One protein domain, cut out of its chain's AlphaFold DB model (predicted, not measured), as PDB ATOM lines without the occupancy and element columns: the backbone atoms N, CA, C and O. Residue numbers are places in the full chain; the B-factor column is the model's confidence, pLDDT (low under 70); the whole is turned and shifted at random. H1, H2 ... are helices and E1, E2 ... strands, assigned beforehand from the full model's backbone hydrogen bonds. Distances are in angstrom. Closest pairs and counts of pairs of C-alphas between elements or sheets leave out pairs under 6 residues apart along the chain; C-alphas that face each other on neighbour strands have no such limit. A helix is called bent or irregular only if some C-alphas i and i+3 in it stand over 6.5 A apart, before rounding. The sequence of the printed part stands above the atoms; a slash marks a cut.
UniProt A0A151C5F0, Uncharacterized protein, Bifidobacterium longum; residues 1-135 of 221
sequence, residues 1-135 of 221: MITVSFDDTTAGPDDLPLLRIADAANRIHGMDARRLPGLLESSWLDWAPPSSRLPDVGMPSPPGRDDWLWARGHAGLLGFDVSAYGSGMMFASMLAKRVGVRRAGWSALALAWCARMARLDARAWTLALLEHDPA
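This is residues 1 to 135 of the 221 residues of an uncharacterized protein of Bifidobacterium longum (UniProt A0A151C5F0). The long helix H6 makes the core: H1 runs beside it, H7 packs on both, H5 folds back on H6, H4 packs across its residues 112 to 119, and the small strand hairpin E1 E2 packs on its residues 101 to 113. H2 lies far out at one end of the long axis and joins this body through short H3. The printed part has 135 residues, mostly helix, with two strands and then seven helices; the sheet, E1 - E2, is antiparallel. It is compact, with a radius of gyration of the C-alphas of 15.1 A, yet only just elongated, spanning 45 by 30 by 28 A.

E1, residues 4 to 6, and E2, residues 9 to 11, form an antiparallel hairpin; N 4 and O 11 are within hydrogen-bond range at 2.9 A. The closest C-alphas of E1 and the hub H6, residues 101 to 120, are those of Phe 6 and Gly 105, 6.1 A apart. The other closest C-alphas follow. H6 touches H1, residues 17 to 29, at a shallow tilt of 25 degrees, the same way (Leu 19 and Ala 110, 5.1 A). H5, residues 88 to 99, forms a helical hairpin with H6, at a steep tilt of 44 degrees (Ala 92 and Ala 104, 4.6 A). H4, residues 65 to 73, touches H6 about perpendicular, at 81 degrees (Ala 71 and Ala 115, 5.4 A). H7, residues 122 to 132, touches H1 at a steep tilt of 50 degrees, opposite ways (Ala 25 and Trp 125, 4.8 A). H3, residues 50 to 53, touches residues 24 to 28 of H1 (Ala 24 and Ser 51, 5.7 A) and residues 39 to 43 of H2, residues 33 to 46 (Ser 43 and Pro 50, 5.2 A). Every O i to N i+4 pair is within hydrogen-bond range in H1, H6 and H7; H2 has 7 of 10, H4 4 of 5, H5 6 of 8, and H3 is too short for such a pair.

E1 begins at C-alpha 4 (21.229, -19.172, -31.915). H6 measures 28.7 A, H2 21.0 A and H1 18.4 A. H2 is irregular, with C-alphas 34 and 37 7.2 A apart, and H5 only just, with C-alphas 94 and 97 6.53 A apart. H7 ends at C-alpha 132 (11.059, -33.882, -25.344).

The C-alphas farthest apart, of Arg 34 and Lys 97, are 47.3 A apart. The printed part has no cut; the links H3 to H4 and H4 to H5 are long. Residues 82 to 85 have pLDDT under 70.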
ATOM      1  N   MET A   1      24.740 -24.142 -22.289       88.88
ATOM      2  CA  MET A   1      23.519 -23.876 -23.073       88.88
ATOM      3  C   MET A   1      23.824 -23.575 -24.540       88.88
ATOM      4  O   MET A   1      24.736 -22.796 -24.802       88.88
ATOM      5  N   ILE A   2      23.076 -24.152 -25.489       91.31
ATOM      6  CA  ILE A   2      23.148 -23.799 -26.922       91.31
ATOM      7  C   ILE A   2      22.183 -22.647 -27.239       91.31
ATOM      8  O   ILE A   2      20.983 -22.753 -26.995       91.31
ATOM      9  N   THR A   3      22.688 -21.580 -27.858       92.94
ATOM     10  CA  THR A   3      21.890 -20.444 -28.351       92.94
ATOM     11  C   THR A   3      22.094 -20.223 -29.848       92.94
ATOM     12  O   THR A   3      23.119 -20.605 -30.416       92.94
ATOM     13  N   VAL A   4      21.134 -19.567 -30.501       92.75
ATOM     14  CA  VAL A   4      21.229 -19.172 -31.915       92.75
ATOM     15  C   VAL A   4      21.019 -17.675 -32.068       92.75
ATOM     16  O   VAL A   4      20.087 -17.124 -31.490       92.75
ATOM     17  N   SER A   5      21.853 -17.028 -32.880       92.56
ATOM     18  CA  SER A   5      21.752 -15.594 -33.164       92.56
ATOM     19  C   SER A   5      21.437 -15.361 -34.638       92.56
ATOM     20  O   SER A   5      22.079 -15.933 -35.518       92.56
ATOM     21  N   PHE A   6      20.428 -14.537 -34.903       91.75
ATOM     22  CA  PHE A   6      19.987 -14.154 -36.240       91.75
ATOM     23  C   PHE A   6      19.438 -12.726 -36.200       91.75
ATOM     24  O   PHE A   6      18.589 -12.429 -35.358       91.75
ATOM     25  N   ASP A   7      19.900 -11.870 -37.117       88.19
ATOM     26  CA  ASP A   7      19.433 -10.479 -37.254       88.19
ATOM     27  C   ASP A   7      19.487  -9.709 -35.918       88.19
ATOM     28  O   ASP A   7      18.466  -9.262 -35.399       88.19
ATOM     29  N   ASP A   8      20.672  -9.699 -35.292       90.12
ATOM     30  CA  ASP A   8      20.978  -9.082 -33.986       90.12
ATOM     31  C   ASP A   8      20.110  -9.537 -32.799       90.12
ATOM     32  O   ASP A   8      20.112  -8.930 -31.728       90.12
ATOM     33  N   THR A   9      19.392 -10.652 -32.952       92.25
ATOM     34  CA  THR A   9      18.573 -11.243 -31.890       92.25
ATOM     35  C   THR A   9      18.977 -12.680 -31.601       92.25
ATOM     36  O   THR A   9      19.264 -13.464 -32.509       92.25
ATOM     37  N   THR A  10      18.963 -13.043 -30.320       93.88
ATOM     38  CA  THR A  10      19.349 -14.374 -29.844       93.88
ATOM     39  C   THR A  10      18.133 -15.117 -29.309       93.88
ATOM     40  O   THR A  10      17.289 -14.520 -28.647       93.88
ATOM     41  N   ALA A  11      18.063 -16.412 -29.599       94.25
ATOM     42  CA  ALA A  11      17.081 -17.337 -29.052       94.25
ATOM     43  C   ALA A  11      17.780 -18.524 -28.379       94.25
ATOM     44  O   ALA A  11      18.829 -18.991 -28.839       94.25
ATOM     45  N   GLY A  12      17.179 -19.009 -27.295       93.56
ATOM     46  CA  GLY A  12      17.648 -20.147 -26.512       93.56
ATOM     47  C   GLY A  12      16.697 -21.354 -26.540       93.56
ATOM     48  O   GLY A  12      15.696 -21.364 -27.267       93.56
ATOM     49  N   PRO A  13      17.006 -22.393 -25.746       91.75
ATOM     50  CA  PRO A  13      16.190 -23.602 -25.590       91.75
ATOM     51  C   PRO A  13      14.730 -23.347 -25.192       91.75
ATOM     52  O   PRO A  13      13.836 -24.118 -25.546       91.75
ATOM     53  N   ASP A  14      14.469 -22.261 -24.468       91.38
ATOM     54  CA  ASP A  14      13.114 -21.905 -24.042       91.38
ATOM     55  C   ASP A  14      12.280 -21.341 -25.192       91.38
ATOM     56  O   ASP A  14      11.075 -21.585 -25.267       91.38
ATOM     57  N   ASP A  15      12.934 -20.688 -26.151       92.12
ATOM     58  CA  ASP A  15      12.275 -20.099 -27.306       92.12
ATOM     59  C   ASP A  15      11.946 -21.144 -28.373       92.12
ATOM     60  O   ASP A  15      10.948 -21.003 -29.082       92.12
ATOM     61  N   LEU A  16      12.788 -22.166 -28.551       92.44
ATOM     62  CA  LEU A  16      12.747 -23.078 -29.699       92.44
ATOM     63  C   LEU A  16      12.769 -24.546 -29.244       92.44
ATOM     64  O   LEU A  16      13.818 -25.024 -28.812       92.44
ATOM     65  N   PRO A  17      11.683 -25.319 -29.451       91.69
ATOM     66  CA  PRO A  17      11.635 -26.731 -29.057       91.69
ATOM     67  C   PRO A  17      12.777 -27.581 -29.631       91.69
ATOM     68  O   PRO A  17      13.373 -28.383 -28.923       91.69
ATOM     69  N   LEU A  18      13.147 -27.364 -30.898       92.19
ATOM     70  CA  LEU A  18      14.274 -28.069 -31.524       92.19
ATOM     71  C   LEU A  18      15.620 -27.725 -30.874       92.19
ATOM     72  O   LEU A  18      16.484 -28.588 -30.743       92.19
ATOM     73  N   LEU A  19      15.793 -26.476 -30.436       94.75
ATOM     74  CA  LEU A  19      17.013 -26.055 -29.756       94.75
ATOM     75  C   LEU A  19      17.091 -26.643 -28.344       94.75
ATOM     76  O   LEU A  19      18.176 -27.012 -27.913       94.75
ATOM     77  N   ARG A  20      15.945 -26.818 -27.670       95.56
ATOM     78  CA  ARG A  20      15.852 -27.554 -26.401       95.56
ATOM     79  C   ARG A  20      16.341 -28.988 -26.520       95.56
ATOM     80  O   ARG A  20      17.125 -29.427 -25.690       95.56
ATOM     81  N   ILE A  21      15.922 -29.687 -27.573       96.62
ATOM     82  CA  ILE A  21      16.356 -31.066 -27.829       96.62
ATOM     83  C   ILE A  21      17.862 -31.101 -28.118       96.62
ATOM     84  O   ILE A  21      18.571 -31.937 -27.567       96.62
ATOM     85  N   ALA A  22      18.372 -30.183 -28.946       96.31
ATOM     86  CA  ALA A  22      19.804 -30.106 -29.233       96.31
ATOM     87  C   ALA A  22      20.636 -29.801 -27.973       96.31
ATOM     88  O   ALA A  22      21.692 -30.397 -27.769       96.31
ATOM     89  N   ASP A  23      20.153 -28.909 -27.109       96.25
ATOM     90  CA  ASP A  23      20.801 -28.582 -25.839       96.25
ATOM     91  C   ASP A  23      20.812 -29.774 -24.867       96.25
ATOM     92  O   ASP A  23      21.862 -30.111 -24.316       96.25
ATOM     93  N   ALA A  24      19.681 -30.470 -24.718       97.19
ATOM     94  CA  ALA A  24      19.598 -31.704 -23.940       97.19
ATOM     95  C   ALA A  24      20.549 -32.780 -24.490       97.19
ATOM     96  O   ALA A  24      21.312 -33.373 -23.730       97.19
ATOM     97  N   ALA A  25      20.596 -32.967 -25.813       97.56
ATOM     98  CA  ALA A  25      21.519 -33.901 -26.456       97.56
ATOM     99  C   ALA A  25      22.985 -33.558 -26.158       97.56
ATOM    100  O   ALA A  25      23.796 -34.455 -25.948       97.56
ATOM    101  N   ASN A  26      23.332 -32.269 -26.099       97.19
ATOM    102  CA  ASN A  26      24.681 -31.828 -25.754       97.19
ATOM    103  C   ASN A  26      25.036 -32.169 -24.303       97.19
ATOM    104  O   ASN A  26      26.110 -32.707 -24.038       97.19
ATOM    105  N   ARG A  27      24.106 -31.941 -23.369       96.75
ATOM    106  CA  ARG A  27      24.285 -32.331 -21.965       96.75
ATOM    107  C   ARG A  27      24.437 -33.843 -21.800       96.75
ATOM    108  O   ARG A  27      25.318 -34.280 -21.065       96.75
ATOM    109  N   ILE A  28      23.640 -34.638 -22.518       97.00
ATOM    110  CA  ILE A  28      23.750 -36.106 -22.523       97.00
ATOM    111  C   ILE A  28      25.094 -36.550 -23.110       97.00
ATOM    112  O   ILE A  28      25.751 -37.413 -22.536       97.00
ATOM    113  N   HIS A  29      25.527 -35.944 -24.217       96.06
ATOM    114  CA  HIS A  29      26.808 -36.248 -24.857       96.06
ATOM    115  C   HIS A  29      28.003 -35.995 -23.920       96.06
ATOM    116  O   HIS A  29      28.929 -36.797 -23.863       96.06
ATOM    117  N   GLY A  30      27.968 -34.902 -23.152       94.69
ATOM    118  CA  GLY A  30      29.010 -34.561 -22.179       94.69
ATOM    119  C   GLY A  30      28.879 -35.250 -20.813       94.69
ATOM    120  O   GLY A  30      29.627 -34.913 -19.892       94.69
ATOM    121  N   MET A  31      27.929 -36.173 -20.639       94.56
ATOM    122  CA  MET A  31      27.676 -36.835 -19.359       94.56
ATOM    123  C   MET A  31      28.792 -37.828 -18.990       94.56
ATOM    124  O   MET A  31      29.151 -38.709 -19.767       94.56
ATOM    125  N   ASP A  32      29.255 -37.780 -17.736       92.56
ATOM    126  CA  ASP A  32      30.059 -38.859 -17.148       92.56
ATOM    127  C   ASP A  32      29.181 -40.096 -16.896       92.56
ATOM    128  O   ASP A  32      28.250 -40.053 -16.087       92.56
ATOM    129  N   ALA A  33      29.502 -41.219 -17.546       89.19
ATOM    130  CA  ALA A  33      28.761 -42.476 -17.437       89.19
ATOM    131  C   ALA A  33      28.597 -42.977 -15.990       89.19
ATOM    132  O   ALA A  33      27.602 -43.633 -15.681       89.19
ATOM    133  N   ARG A  34      29.513 -42.629 -15.074       92.75
ATOM    134  CA  ARG A  34      29.413 -42.990 -13.647       92.75
ATOM    135  C   ARG A  34      28.230 -42.328 -12.940       92.75
ATOM    136  O   ARG A  34      27.793 -42.816 -11.905       92.75
ATOM    137  N   ARG A  35      27.699 -41.230 -13.489       90.31
ATOM    138  CA  ARG A  35      26.519 -40.530 -12.957       90.31
ATOM    139  C   ARG A  35      25.200 -41.168 -13.383       90.31
ATOM    140  O   ARG A  35      24.172 -40.844 -12.797       90.31
ATOM    141  N   LEU A  36      25.218 -42.064 -14.373       91.56
ATOM    142  CA  LEU A  36      24.009 -42.637 -14.959       91.56
ATOM    143  C   LEU A  36      23.079 -43.298 -13.920       91.56
ATOM    144  O   LEU A  36      21.887 -43.002 -13.967       91.56
ATOM    145  N   PRO A  37      23.560 -44.120 -12.959       91.31
ATOM    146  CA  PRO A  37      22.670 -44.742 -11.977       91.31
ATOM    147  C   PRO A  37      21.886 -43.723 -11.138       91.31
ATOM    148  O   PRO A  37      20.662 -43.815 -11.069       91.31
ATOM    149  N   GLY A  38      22.565 -42.711 -10.582       91.88
ATOM    150  CA  GLY A  38      21.922 -41.655  -9.787       91.88
ATOM    151  C   GLY A  38      21.046 -40.716 -10.625       91.88
ATOM    152  O   GLY A  38      20.029 -40.204 -10.158       91.88
ATOM    153  N   LEU A  39      21.388 -40.522 -11.902       93.25
ATOM    154  CA  LEU A  39      20.560 -39.755 -12.828       93.25
ATOM    155  C   LEU A  39      19.219 -40.449 -13.099       93.25
ATOM    156  O   LEU A  39      18.171 -39.809 -13.028       93.25
ATOM    157  N   LEU A  40      19.242 -41.756 -13.370       92.56
ATOM    158  CA  LEU A  40      18.024 -42.540 -13.583       92.56
ATOM    159  C   LEU A  40      17.204 -42.675 -12.296       92.56
ATOM    160  O   LEU A  40      15.981 -42.607 -12.349       92.56
ATOM    161  N   GLU A  41      17.859 -42.808 -11.142       91.06
ATOM    162  CA  GLU A  41      17.194 -42.813  -9.833       91.06
ATOM    163  C   GLU A  41      16.446 -41.506  -9.567       91.06
ATOM    164  O   GLU A  41      15.264 -41.521  -9.242       91.06
ATOM    165  N   SER A  42      17.091 -40.361  -9.785       90.25
ATOM    166  CA  SER A  42      16.393 -39.085  -9.655       90.25
ATOM    167  C   SER A  42      15.255 -38.963 -10.679       90.25
ATOM    168  O   SER A  42      14.180 -38.472 -10.351       90.25
ATOM    169  N   SER A  43      15.451 -39.387 -11.940       90.25
ATOM    170  CA  SER A  43      14.416 -39.314 -12.995       90.25
ATOM    171  C   SER A  43      13.175 -40.103 -12.607       90.25
ATOM    172  O   SER A  43      12.063 -39.625 -12.811       90.25
ATOM    173  N   TRP A  44      13.384 -41.245 -11.964       91.50
ATOM    174  CA  TRP A  44      12.337 -42.081 -11.413       91.50
ATOM    175  C   TRP A  44      11.521 -41.416 -10.301       91.50
ATOM    176  O   TRP A  44      10.307 -41.550 -10.319       91.50
ATOM    177  N   LEU A  45      12.128 -40.658  -9.389       90.88
ATOM    178  CA  LEU A  45      11.378 -40.042  -8.282       90.88
ATOM    179  C   LEU A  45      10.331 -39.017  -8.748       90.88
ATOM    180  O   LEU A  45       9.227 -38.985  -8.216       90.88
ATOM    181  N   ASP A  46      10.659 -38.223  -9.771       91.81
ATOM    182  CA  ASP A  46       9.813 -37.099 -10.207       91.81
ATOM    183  C   ASP A  46       9.196 -37.306 -11.601       91.81
ATOM    184  O   ASP A  46       8.555 -36.405 -12.138       91.81
ATOM    185  N   TRP A  47       9.450 -38.458 -12.234       94.50
ATOM    186  CA  TRP A  47       9.104 -38.747 -13.637       94.50
ATOM    187  C   TRP A  47       9.577 -37.653 -14.613       94.50
ATOM    188  O   TRP A  47       8.926 -37.339 -15.611       94.50
ATOM    189  N   ALA A  48      10.732 -37.059 -14.321       93.62
ATOM    190  CA  ALA A  48      11.289 -35.939 -15.071       93.62
ATOM    191  C   ALA A  48      12.367 -36.400 -16.069       93.62
ATOM    192  O   ALA A  48      13.082 -37.367 -15.779       93.62
ATOM    193  N   PRO A  49      12.553 -35.696 -17.207       94.69
ATOM    194  CA  PRO A  49      13.631 -35.968 -18.157       94.69
ATOM    195  C   PRO A  49      15.000 -36.065 -17.471       94.69
ATOM    196  O   PRO A  49      15.402 -35.096 -16.816       94.69
ATOM    197  N   PRO A  50      15.743 -37.177 -17.613       95.00
ATOM    198  CA  PRO A  50      17.080 -37.299 -17.037       95.00
ATOM    199  C   PRO A  50      18.008 -36.130 -17.408       95.00
ATOM    200  O   PRO A  50      18.698 -35.594 -16.540       95.00
ATOM    201  N   SER A  51      17.984 -35.662 -18.662       94.88
ATOM    202  CA  SER A  51      18.840 -34.558 -19.121       94.88
ATOM    203  C   SER A  51      18.628 -33.250 -18.359       94.88
ATOM    204  O   SER A  51      19.568 -32.467 -18.230       94.88
ATOM    205  N   SER A  52      17.438 -33.026 -17.786       93.00
ATOM    206  CA  SER A  52      17.118 -31.811 -17.024       93.00
ATOM    207  C   SER A  52      18.003 -31.620 -15.788       93.00
ATOM    208  O   SER A  52      18.201 -30.486 -15.358       93.00
ATOM    209  N   ARG A  53      18.582 -32.705 -15.252       91.19
ATOM    210  CA  ARG A  53      19.477 -32.679 -14.082       91.19
ATOM    211  C   ARG A  53      20.960 -32.710 -14.439       91.19
ATOM    212  O   ARG A  53      21.812 -32.676 -13.551       91.19
ATOM    213  N   LEU A  54      21.284 -32.801 -15.726       93.31
ATOM    214  CA  LEU A  54      22.660 -32.703 -16.183       93.31
ATOM    215  C   LEU A  54      23.101 -31.236 -16.194       93.31
ATOM    216  O   LEU A  54      22.321 -30.371 -16.599       93.31
ATOM    217  N   PRO A  55      24.346 -30.948 -15.770       91.19
ATOM    218  CA  PRO A  55      24.878 -29.600 -15.841       91.19
ATOM    219  C   PRO A  55      25.023 -29.167 -17.297       91.19
ATOM    220  O   PRO A  55      25.209 -29.987 -18.199       91.19
ATOM    221  N   ASP A  56      25.016 -27.857 -17.503       88.69
ATOM    222  CA  ASP A  56      25.432 -27.277 -18.767       88.69
ATOM    223  C   ASP A  56      26.867 -27.688 -19.106       88.69
ATOM    224  O   ASP A  56      27.769 -27.645 -18.267       88.69
ATOM    225  N   VAL A  57      27.076 -28.055 -20.367       88.56
ATOM    226  CA  VAL A  57      28.397 -28.367 -20.915       88.56
ATOM    227  C   VAL A  57      28.818 -27.296 -21.919       88.56
ATOM    228  O   VAL A  57      27.985 -26.537 -22.429       88.56
ATOM    229  N   GLY A  58      30.124 -27.223 -22.188       85.75
ATOM    230  CA  GLY A  58      30.675 -26.304 -23.181       85.75
ATOM    231  C   GLY A  58      29.981 -26.460 -24.536       85.75
ATOM    232  O   GLY A  58      29.567 -27.560 -24.912       85.75
ATOM    233  N   MET A  59      29.822 -25.354 -25.268       84.88
ATOM    234  CA  MET A  59      29.212 -25.430 -26.591       84.88
ATOM    235  C   MET A  59      30.093 -26.259 -27.533       84.88
ATOM    236  O   MET A  59      31.309 -26.037 -27.575       84.88
ATOM    237  N   PRO A  60      29.504 -27.160 -28.340       88.00
ATOM    238  CA  PRO A  60      30.238 -27.800 -29.417       88.00
ATOM    239  C   PRO A  60      30.680 -26.760 -30.447       88.00
ATOM    240  O   PRO A  60      30.167 -25.638 -30.497       88.00
ATOM    241  N   SER A  61      31.573 -27.164 -31.351       90.50
ATOM    242  CA  SER A  61      31.828 -26.379 -32.559       90.50
ATOM    243  C   SER A  61      30.504 -26.104 -33.294       90.50
ATOM    244  O   SER A  61      29.734 -27.060 -33.481       90.50
ATOM    245  N   PRO A  62      30.242 -24.847 -33.711       91.38
ATOM    246  CA  PRO A  62      29.007 -24.473 -34.391       91.38
ATOM    247  C   PRO A  62      28.717 -25.334 -35.629       91.38
ATOM    248  O   PRO A  62      29.661 -25.793 -36.284       91.38
ATOM    249  N   PRO A  63      27.434 -25.540 -35.981       92.19
ATOM    250  CA  PRO A  63      27.055 -26.313 -37.154       92.19
ATOM    251  C   PRO A  63      27.587 -25.676 -38.442       92.19
ATOM    252  O   PRO A  63      27.474 -24.466 -38.654       92.19
ATOM    253  N   GLY A  64      28.137 -26.512 -39.320       89.06
ATOM    254  CA  GLY A  64      28.691 -26.110 -40.609       89.06
ATOM    255  C   GLY A  64      27.847 -26.550 -41.805       89.06
ATOM    256  O   GLY A  64      26.751 -27.103 -41.684       89.06
ATOM    257  N   ARG A  65      28.395 -26.340 -43.006       87.19
ATOM    258  CA  ARG A  65      27.792 -26.802 -44.270       87.19
ATOM    259  C   ARG A  65      27.561 -28.315 -44.283       87.19
ATOM    260  O   ARG A  65      26.538 -28.768 -44.792       87.19
ATOM    261  N   ASP A  66      28.488 -29.084 -43.725       89.44
ATOM    262  CA  ASP A  66      28.411 -30.543 -43.759       89.44
ATOM    263  C   ASP A  66      27.284 -31.085 -42.884       89.44
ATOM    264  O   ASP A  66      26.656 -32.072 -43.252       89.44
ATOM    265  N   ASP A  67      26.983 -30.434 -41.757       91.31
ATOM    266  CA  ASP A  67      25.863 -30.827 -40.895       91.31
ATOM    267  C   ASP A  67      24.529 -30.613 -41.621       91.31
ATOM    268  O   ASP A  67      23.657 -31.478 -41.602       91.31
ATOM    269  N   TRP A  68      24.408 -29.514 -42.371       86.00
ATOM    270  CA  TRP A  68      23.258 -29.271 -43.242       86.00
ATOM    271  C   TRP A  68      23.110 -30.305 -44.357       86.00
ATOM    272  O   TRP A  68      22.003 -30.782 -44.611       86.00
ATOM    273  N   LEU A  69      24.203 -30.653 -45.040       86.62
ATOM    274  CA  LEU A  69      24.176 -31.682 -46.082       86.62
ATOM    275  C   LEU A  69      23.823 -33.051 -45.496       86.62
ATOM    276  O   LEU A  69      23.012 -33.774 -46.071       86.62
ATOM    277  N   TRP A  70      24.372 -33.376 -44.328       89.62
ATOM    278  CA  TRP A  70      24.064 -34.607 -43.616       89.62
ATOM    279  C   TRP A  70      22.584 -34.675 -43.215       89.62
ATOM    280  O   TRP A  70      21.936 -35.691 -43.477       89.62
ATOM    281  N   ALA A  71      22.008 -33.579 -42.703       88.81
ATOM    282  CA  ALA A  71      20.589 -33.488 -42.341       88.81
ATOM    283  C   ALA A  71      19.649 -33.845 -43.502       88.81
ATOM    284  O   ALA A  71      18.555 -34.370 -43.288       88.81
ATOM    285  N   ARG A  72      20.073 -33.584 -44.749       83.62
ATOM    286  CA  ARG A  72      19.295 -33.918 -45.947       83.62
ATOM    287  C   ARG A  72      19.127 -35.415 -46.164       83.62
ATOM    288  O   ARG A  72      18.042 -35.847 -46.535       83.62
ATOM    289  N   GLY A  73      20.172 -36.190 -45.893       86.19
ATOM    290  CA  GLY A  73      20.133 -37.650 -45.982       86.19
ATOM    291  C   GLY A  73      19.552 -38.341 -44.745       86.19
ATOM    292  O   GLY A  73      19.261 -39.528 -44.806       86.19
ATOM    293  N   HIS A  74      19.382 -37.618 -43.631       91.12
ATOM    294  CA  HIS A  74      19.106 -38.206 -42.313       91.12
ATOM    295  C   HIS A  74      17.903 -37.566 -41.598       91.12
ATOM    296  O   HIS A  74      17.824 -37.595 -40.370       91.12
ATOM    297  N   ALA A  75      16.940 -37.012 -42.343       87.94
ATOM    298  CA  ALA A  75      15.731 -36.406 -41.768       87.94
ATOM    299  C   ALA A  75      14.990 -37.338 -40.796       87.94
ATOM    300  O   ALA A  75      14.551 -36.877 -39.745       87.94
ATOM    301  N   GLY A  76      14.925 -38.640 -41.097       87.81
ATOM    302  CA  GLY A  76      14.293 -39.625 -40.218       87.81
ATOM    303  C   GLY A  76      14.936 -39.687 -38.829       87.81
ATOM    304  O   GLY A  76      14.221 -39.696 -37.831       87.81
ATOM    305  N   LEU A  77      16.271 -39.630 -38.744       91.56
ATOM    306  CA  LEU A  77      16.984 -39.605 -37.461       91.56
ATOM    307  C   LEU A  77      16.720 -38.304 -36.687       91.56
ATOM    308  O   LEU A  77      16.642 -38.315 -35.463       91.56
ATOM    309  N   LEU A  78      16.526 -37.194 -37.398       90.88
ATOM    310  CA  LEU A  78      16.155 -35.901 -36.820       90.88
ATOM    311  C   LEU A  78      14.660 -35.785 -36.475       90.88
ATOM    312  O   LEU A  78      14.237 -34.764 -35.938       90.88
ATOM    313  N   GLY A  79      13.859 -36.808 -36.782       85.12
ATOM    314  CA  GLY A  79      12.433 -36.810 -36.483       85.12
ATOM    315  C   GLY A  79      11.560 -36.050 -37.482       85.12
ATOM    316  O   GLY A  79      10.481 -35.567 -37.129       85.12
ATOM    317  N   PHE A  80      12.006 -35.945 -38.735       85.12
ATOM    318  CA  PHE A  80      11.262 -35.353 -39.850       85.12
ATOM    319  C   PHE A  80      10.970 -36.403 -40.929       85.12
ATOM    320  O   PHE A  80      11.802 -37.268 -41.192       85.12
ATOM    321  N   ASP A  81       9.803 -36.316 -41.574       73.81
ATOM    322  CA  ASP A  81       9.403 -37.279 -42.614       73.81
ATOM    323  C   ASP A  81      10.229 -37.144 -43.901       73.81
ATOM    324  O   ASP A  81      10.574 -38.142 -44.525       73.81
ATOM    325  N   VAL A  82      10.575 -35.916 -44.307       67.00
ATOM    326  CA  VAL A  82      11.347 -35.651 -45.530       67.00
ATOM    327  C   VAL A  82      12.238 -34.429 -45.327       67.00
ATOM    328  O   VAL A  82      11.778 -33.396 -44.838       67.00
ATOM    329  N   SER A  83      13.501 -34.500 -45.762       62.03
ATOM    330  CA  SER A  83      14.333 -33.302 -45.904       62.03
ATOM    331  C   SER A  83      14.137 -32.690 -47.287       62.03
ATOM    332  O   SER A  83      14.857 -32.988 -48.238       62.03
ATOM    333  N   ALA A  84      13.119 -31.843 -47.427       54.81
ATOM    334  CA  ALA A  84      12.811 -31.190 -48.701       54.81
ATOM    335  C   ALA A  84      13.706 -29.965 -48.994       54.81
ATOM    336  O   ALA A  84      13.558 -29.314 -50.027       54.81
ATOM    337  N   TYR A  85      14.609 -29.599 -48.080       68.94
ATOM    338  CA  TYR A  85      15.249 -28.286 -48.089       68.94
ATOM    339  C   TYR A  85      16.662 -28.349 -48.676       68.94
ATOM    340  O   TYR A  85      17.544 -29.021 -48.148       68.94
ATOM    341  N   GLY A  86      16.892 -27.619 -49.772       72.00
ATOM    342  CA  GLY A  86      18.205 -27.536 -50.420       72.00
ATOM    343  C   GLY A  86      19.267 -26.821 -49.575       72.00
ATOM    344  O   GLY A  86      20.457 -27.085 -49.738       72.00
ATOM    345  N   SER A  87      18.848 -25.941 -48.659       82.19
ATOM    346  CA  SER A  87      19.703 -25.219 -47.711       82.19
ATOM    347  C   SER A  87      18.898 -24.696 -46.512       82.19
ATOM    348  O   SER A  87      17.672 -24.568 -46.588       82.19
ATOM    349  N   GLY A  88      19.587 -24.318 -45.427       84.81
ATOM    350  CA  GLY A  88      18.959 -23.643 -44.284       84.81
ATOM    351  C   GLY A  88      18.280 -22.320 -44.664       84.81
ATOM    352  O   GLY A  88      17.209 -22.006 -44.157       84.81
ATOM    353  N   MET A  89      18.835 -21.583 -45.632       87.94
ATOM    354  CA  MET A  89      18.229 -20.355 -46.162       87.94
ATOM    355  C   MET A  89      16.922 -20.628 -46.918       87.94
ATOM    356  O   MET A  89      15.954 -19.885 -46.762       87.94
ATOM    357  N   MET A  90      16.859 -21.706 -47.707       87.31
ATOM    358  CA  MET A  90      15.626 -22.122 -48.384       87.31
ATOM    359  C   MET A  90      14.551 -22.519 -47.364       87.31
ATOM    360  O   MET A  90      13.398 -22.108 -47.492       87.31
ATOM    361  N   PHE A  91      14.937 -23.258 -46.320       88.00
ATOM    362  CA  PHE A  91      14.045 -23.597 -45.212       88.00
ATOM    363  C   PHE A  91      13.504 -22.345 -44.505       88.00
ATOM    364  O   PHE A  91      12.288 -22.185 -44.382       88.00
ATOM    365  N   ALA A  92      14.385 -21.413 -44.121       90.75
ATOM    366  CA  ALA A  92      13.993 -20.151 -43.500       90.75
ATOM    367  C   ALA A  92      13.058 -19.333 -44.409       90.75
ATOM    368  O   ALA A  92      12.018 -18.860 -43.967       90.75
ATOM    369  N   SER A  93      13.365 -19.224 -45.702       91.00
ATOM    370  CA  SER A  93      12.549 -18.457 -46.655       91.00
ATOM    371  C   SER A  93      11.121 -18.999 -46.777       91.00
ATOM    372  O   SER A  93      10.167 -18.226 -46.873       91.00
ATOM    373  N   MET A  94      10.948 -20.323 -46.730       90.06
ATOM    374  CA  MET A  94       9.619 -20.942 -46.766       90.06
ATOM    375  C   MET A  94       8.838 -20.755 -45.466       90.06
ATOM    376  O   MET A  94       7.622 -20.559 -45.502       90.06
ATOM    377  N   LEU A  95       9.522 -20.776 -44.321       90.81
ATOM    378  CA  LEU A  95       8.903 -20.519 -43.023       90.81
ATOM    379  C   LEU A  95       8.571 -19.040 -42.804       90.81
ATOM    380  O   LEU A  95       7.580 -18.737 -42.138       90.81
ATOM    381  N   ALA A  96       9.349 -18.120 -43.379       94.06
ATOM    382  CA  ALA A  96       9.259 -16.685 -43.110       94.06
ATOM    383  C   ALA A  96       7.851 -16.114 -43.329       94.06
ATOM    384  O   ALA A  96       7.404 -15.287 -42.540       94.06
ATOM    385  N   LYS A  97       7.113 -16.604 -44.337       92.94
ATOM    386  CA  LYS A  97       5.726 -16.172 -44.599       92.94
ATOM    387  C   LYS A  97       4.742 -16.543 -43.484       92.94
ATOM    388  O   LYS A  97       3.708 -15.902 -43.365       92.94
ATOM    389  N   ARG A  98       5.033 -17.589 -42.705       93.44
ATOM    390  CA  ARG A  98       4.150 -18.109 -41.648       93.44
ATOM    391  C   ARG A  98       4.527 -17.604 -40.263       93.44
ATOM    392  O   ARG A  98       3.643 -17.337 -39.462       93.44
ATOM    393  N   VAL A  99       5.824 -17.516 -39.975       92.69
ATOM    394  CA  VAL A  99       6.324 -17.240 -38.616       92.69
ATOM    395  C   VAL A  99       7.150 -15.955 -38.512       92.69
ATOM    396  O   VAL A  99       7.628 -15.617 -37.434       92.69
ATOM    397  N   GLY A 100       7.325 -15.232 -39.620       94.56
ATOM    398  CA  GLY A 100       8.204 -14.069 -39.706       94.56
ATOM    399  C   GLY A 100       9.669 -14.446 -39.944       94.56
ATOM    400  O   GLY A 100      10.122 -15.547 -39.619       94.56
ATOM    401  N   VAL A 101      10.422 -13.507 -40.523       94.31
ATOM    402  CA  VAL A 101      11.823 -13.701 -40.947       94.31
ATOM    403  C   VAL A 101      12.714 -14.122 -39.777       94.31
ATOM    404  O   VAL A 101      13.440 -15.107 -39.883       94.31
ATOM    405  N   ARG A 102      12.594 -13.441 -38.632       94.25
ATOM    406  CA  ARG A 102      13.389 -13.723 -37.427       94.25
ATOM    407  C   ARG A 102      13.211 -15.157 -36.925       94.25
ATOM    408  O   ARG A 102      14.175 -15.910 -36.822       94.25
ATOM    409  N   ARG A 103      11.963 -15.569 -36.669       94.00
ATOM    410  CA  ARG A 103      11.636 -16.913 -36.166       94.00
ATOM    411  C   ARG A 103      12.028 -18.003 -37.161       94.00
ATOM    412  O   ARG A 103      12.429 -19.094 -36.754       94.00
ATOM    413  N   ALA A 104      11.925 -17.716 -38.455       93.12
ATOM    414  CA  ALA A 104      12.357 -18.626 -39.502       93.12
ATOM    415  C   ALA A 104      13.884 -18.805 -39.534       93.12
ATOM    416  O   ALA A 104      14.352 -19.939 -39.628       93.12
ATOM    417  N   GLY A 105      14.652 -17.719 -39.386       93.31
ATOM    418  CA  GLY A 105      16.111 -17.766 -39.256       93.31
ATOM    419  C   GLY A 105      16.550 -18.585 -38.043       93.31
ATOM    420  O   GLY A 105      17.331 -19.527 -38.175       93.31
ATOM    421  N   TRP A 106      15.956 -18.319 -36.879       94.88
ATOM    422  CA  TRP A 106      16.166 -19.111 -35.666       94.88
ATOM    423  C   TRP A 106      15.841 -20.597 -35.847       94.88
ATOM    424  O   TRP A 106      16.622 -21.451 -35.439       94.88
ATOM    425  N   SER A 107      14.716 -20.919 -36.490       91.81
ATOM    426  CA  SER A 107      14.312 -22.312 -36.730       91.81
ATOM    427  C   SER A 107      15.292 -23.039 -37.651       91.81
ATOM    428  O   SER A 107      15.583 -24.213 -37.433       91.81
ATOM    429  N   ALA A 108      15.835 -22.348 -38.658       91.12
ATOM    430  CA  ALA A 108      16.881 -22.904 -39.506       91.12
ATOM    431  C   ALA A 108      18.158 -23.176 -38.703       91.12
ATOM    432  O   ALA A 108      18.684 -24.283 -38.754       91.12
ATOM    433  N   LEU A 109      18.627 -22.217 -37.906       92.50
ATOM    434  CA  LEU A 109      19.811 -22.418 -37.065       92.50
ATOM    435  C   LEU A 109      19.609 -23.542 -36.035       92.50
ATOM    436  O   LEU A 109      20.514 -24.348 -35.831       92.50
ATOM    437  N   ALA A 110      18.418 -23.658 -35.442       93.56
ATOM    438  CA  ALA A 110      18.086 -24.753 -34.533       93.56
ATOM    439  C   ALA A 110      18.129 -26.122 -35.234       93.56
ATOM    440  O   ALA A 110      18.677 -27.073 -34.683       93.56
ATOM    441  N   LEU A 111      17.622 -26.221 -36.468       91.31
ATOM    442  CA  LEU A 111      17.719 -27.445 -37.270       91.31
ATOM    443  C   LEU A 111      19.179 -27.806 -37.601       91.31
ATOM    444  O   LEU A 111      19.541 -28.982 -37.567       91.31
ATOM    445  N   ALA A 112      20.032 -26.810 -37.859       92.00
ATOM    446  CA  ALA A 112      21.467 -27.022 -38.043       92.00
ATOM    447  C   ALA A 112      22.111 -27.636 -36.788       92.00
ATOM    448  O   ALA A 112      22.887 -28.585 -36.882       92.00
ATOM    449  N   TRP A 113      21.744 -27.130 -35.607       94.62
ATOM    450  CA  TRP A 113      22.190 -27.680 -34.328       94.62
ATOM    451  C   TRP A 113      21.675 -29.097 -34.080       94.62
ATOM    452  O   TRP A 113      22.442 -29.940 -33.628       94.62
ATOM    453  N   CYS A 114      20.425 -29.397 -34.439       94.75
ATOM    454  CA  CYS A 114      19.896 -30.763 -34.379       94.75
ATOM    455  C   CYS A 114      20.754 -31.721 -35.218       94.75
ATOM    456  O   CYS A 114      21.170 -32.772 -34.737       94.75
ATOM    457  N   ALA A 115      21.082 -31.324 -36.452       94.50
ATOM    458  CA  ALA A 115      21.941 -32.100 -37.339       94.50
ATOM    459  C   ALA A 115      23.348 -32.304 -36.771       94.50
ATOM    460  O   ALA A 115      23.862 -33.422 -36.777       94.50
ATOM    461  N   ARG A 116      23.947 -31.239 -36.230       95.56
ATOM    462  CA  ARG A 116      25.255 -31.287 -35.575       95.56
ATOM    463  C   ARG A 116      25.263 -32.274 -34.413       95.56
ATOM    464  O   ARG A 116      26.151 -33.119 -34.354       95.56
ATOM    465  N   MET A 117      24.275 -32.192 -33.523       96.69
ATOM    466  CA  MET A 117      24.199 -33.063 -32.352       96.69
ATOM    467  C   MET A 117      23.943 -34.518 -32.733       96.69
ATOM    468  O   MET A 117      24.639 -35.400 -32.240       96.69
ATOM    469  N   ALA A 118      23.022 -34.773 -33.662       96.00
ATOM    470  CA  ALA A 118      22.743 -36.126 -34.134       96.00
ATOM    471  C   ALA A 118      23.940 -36.769 -34.853       96.00
ATOM    472  O   ALA A 118      24.130 -37.981 -34.767       96.00
ATOM    473  N   ARG A 119      24.759 -35.972 -35.549       95.50
ATOM    474  CA  ARG A 119      25.983 -36.451 -36.200       95.50
ATOM    475  C   ARG A 119      27.132 -36.662 -35.213       95.50
ATOM    476  O   ARG A 119      27.938 -37.564 -35.423       95.50
ATOM    477  N   LEU A 120      27.222 -35.830 -34.178       95.56
ATOM    478  CA  LEU A 120      28.222 -35.962 -33.119       95.56
ATOM    479  C   LEU A 120      27.957 -37.207 -32.266       95.56
ATOM    480  O   LEU A 120      28.874 -37.977 -32.002       95.56
ATOM    481  N   ASP A 121      26.700 -37.404 -31.866       96.69
ATOM    482  CA  ASP A 121      26.267 -38.520 -31.034       96.69
ATOM    483  C   ASP A 121      24.782 -38.828 -31.280       96.69
ATOM    484  O   ASP A 121      23.870 -38.256 -30.673       96.69
ATOM    485  N   ALA A 122      24.531 -39.767 -32.193       97.19
ATOM    486  CA  ALA A 122      23.179 -40.169 -32.573       97.19
ATOM    487  C   ALA A 122      22.389 -40.769 -31.401       97.19
ATOM    488  O   ALA A 122      21.158 -40.665 -31.366       97.19
ATOM    489  N   ARG A 123      23.078 -41.393 -30.436       97.50
ATOM    490  CA  ARG A 123      22.443 -41.961 -29.247       97.50
ATOM    491  C   ARG A 123      21.990 -40.848 -28.314       97.50
ATOM    492  O   ARG A 123      20.812 -40.822 -27.975       97.50
ATOM    493  N   ALA A 124      22.871 -39.913 -27.961       97.50
ATOM    494  CA  ALA A 124      22.514 -38.770 -27.120       97.50
ATOM    495  C   ALA A 124      21.367 -37.945 -27.725       97.50
ATOM    496  O   ALA A 124      20.421 -37.589 -27.024       97.50
ATOM    497  N   TRP A 125      21.401 -37.720 -29.043       97.75
ATOM    498  CA  TRP A 125      20.300 -37.084 -29.767       97.75
ATOM    499  C   TRP A 125      18.980 -37.854 -29.643       97.75
ATOM    500  O   TRP A 125      17.952 -37.261 -29.330       97.75
ATOM    501  N   THR A 126      18.996 -39.172 -29.857       97.94
ATOM    502  CA  THR A 126      17.773 -39.988 -29.785       97.94
ATOM    503  C   THR A 126      17.195 -40.008 -28.368       97.94
ATOM    504  O   THR A 126      15.980 -39.934 -28.211       97.94
ATOM    505  N   LEU A 127      18.047 -40.044 -27.339       97.81
ATOM    506  CA  LEU A 127      17.625 -39.948 -25.939       97.81
ATOM    507  C   LEU A 127      16.973 -38.592 -25.628       97.81
ATOM    508  O   LEU A 127      15.894 -38.561 -25.045       97.81
ATOM    509  N   ALA A 128      17.561 -37.482 -26.083       97.75
ATOM    510  CA  ALA A 128      16.956 -36.156 -25.937       97.75
ATOM    511  C   ALA A 128      15.626 -36.030 -26.702       97.75
ATOM    512  O   ALA A 128      14.691 -35.369 -26.249       97.75
ATOM    513  N   LEU A 129      15.521 -36.671 -27.871       96.75
ATOM    514  CA  LEU A 129      14.288 -36.690 -28.649       96.75
ATOM    515  C   LEU A 129      13.183 -37.471 -27.923       96.75
ATOM    516  O   LEU A 129      12.048 -37.010 -27.906       96.75
ATOM    517  N   LEU A 130      13.507 -38.595 -27.270       96.69
ATOM    518  CA  LEU A 130      12.555 -39.344 -26.435       96.69
ATOM    519  C   LEU A 130      12.000 -38.509 -25.278       96.69
ATOM    520  O   LEU A 130      10.808 -38.576 -24.996       96.69
ATOM    521  N   GLU A 131      12.850 -37.724 -24.620       95.31
ATOM    522  CA  GLU A 131      12.450 -36.899 -23.475       95.31
ATOM    523  C   GLU A 131      11.479 -35.775 -23.845       95.31
ATOM    524  O   GLU A 131      10.595 -35.429 -23.065       95.31
ATOM    525  N   HIS A 132      11.684 -35.160 -25.009       95.25
ATOM    526  CA  HIS A 132      11.059 -33.882 -25.344       95.25
ATOM    527  C   HIS A 132      10.026 -33.967 -26.466       95.25
ATOM    528  O   HIS A 132       9.115 -33.142 -26.507       95.25
ATOM    529  N   ASP A 133      10.168 -34.924 -27.383       95.12
ATOM    530  CA  ASP A 133       9.226 -35.143 -28.481       95.12
ATOM    531  C   ASP A 133       9.265 -36.615 -28.952       95.12
ATOM    532  O   ASP A 133       9.718 -36.923 -30.062       95.12
ATOM    533  N   PRO A 134       8.812 -37.567 -28.115       95.06
ATOM    534  CA  PRO A 134       8.935 -38.998 -28.401       95.06
ATOM    535  C   PRO A 134       8.174 -39.434 -29.659       95.06
ATOM    536  O   PRO A 134       8.535 -40.438 -30.276       95.06
ATOM    537  N   ALA A 135       7.159 -38.671 -30.083       93.38
ATOM    538  CA  ALA A 135       6.407 -38.908 -31.316       93.38
ATOM    539  C   ALA A 135       7.263 -38.733 -32.584       93.38
ATOM    540  O   ALA A 135       6.934 -39.281 -33.635       93.38
TER     541      ALA A 135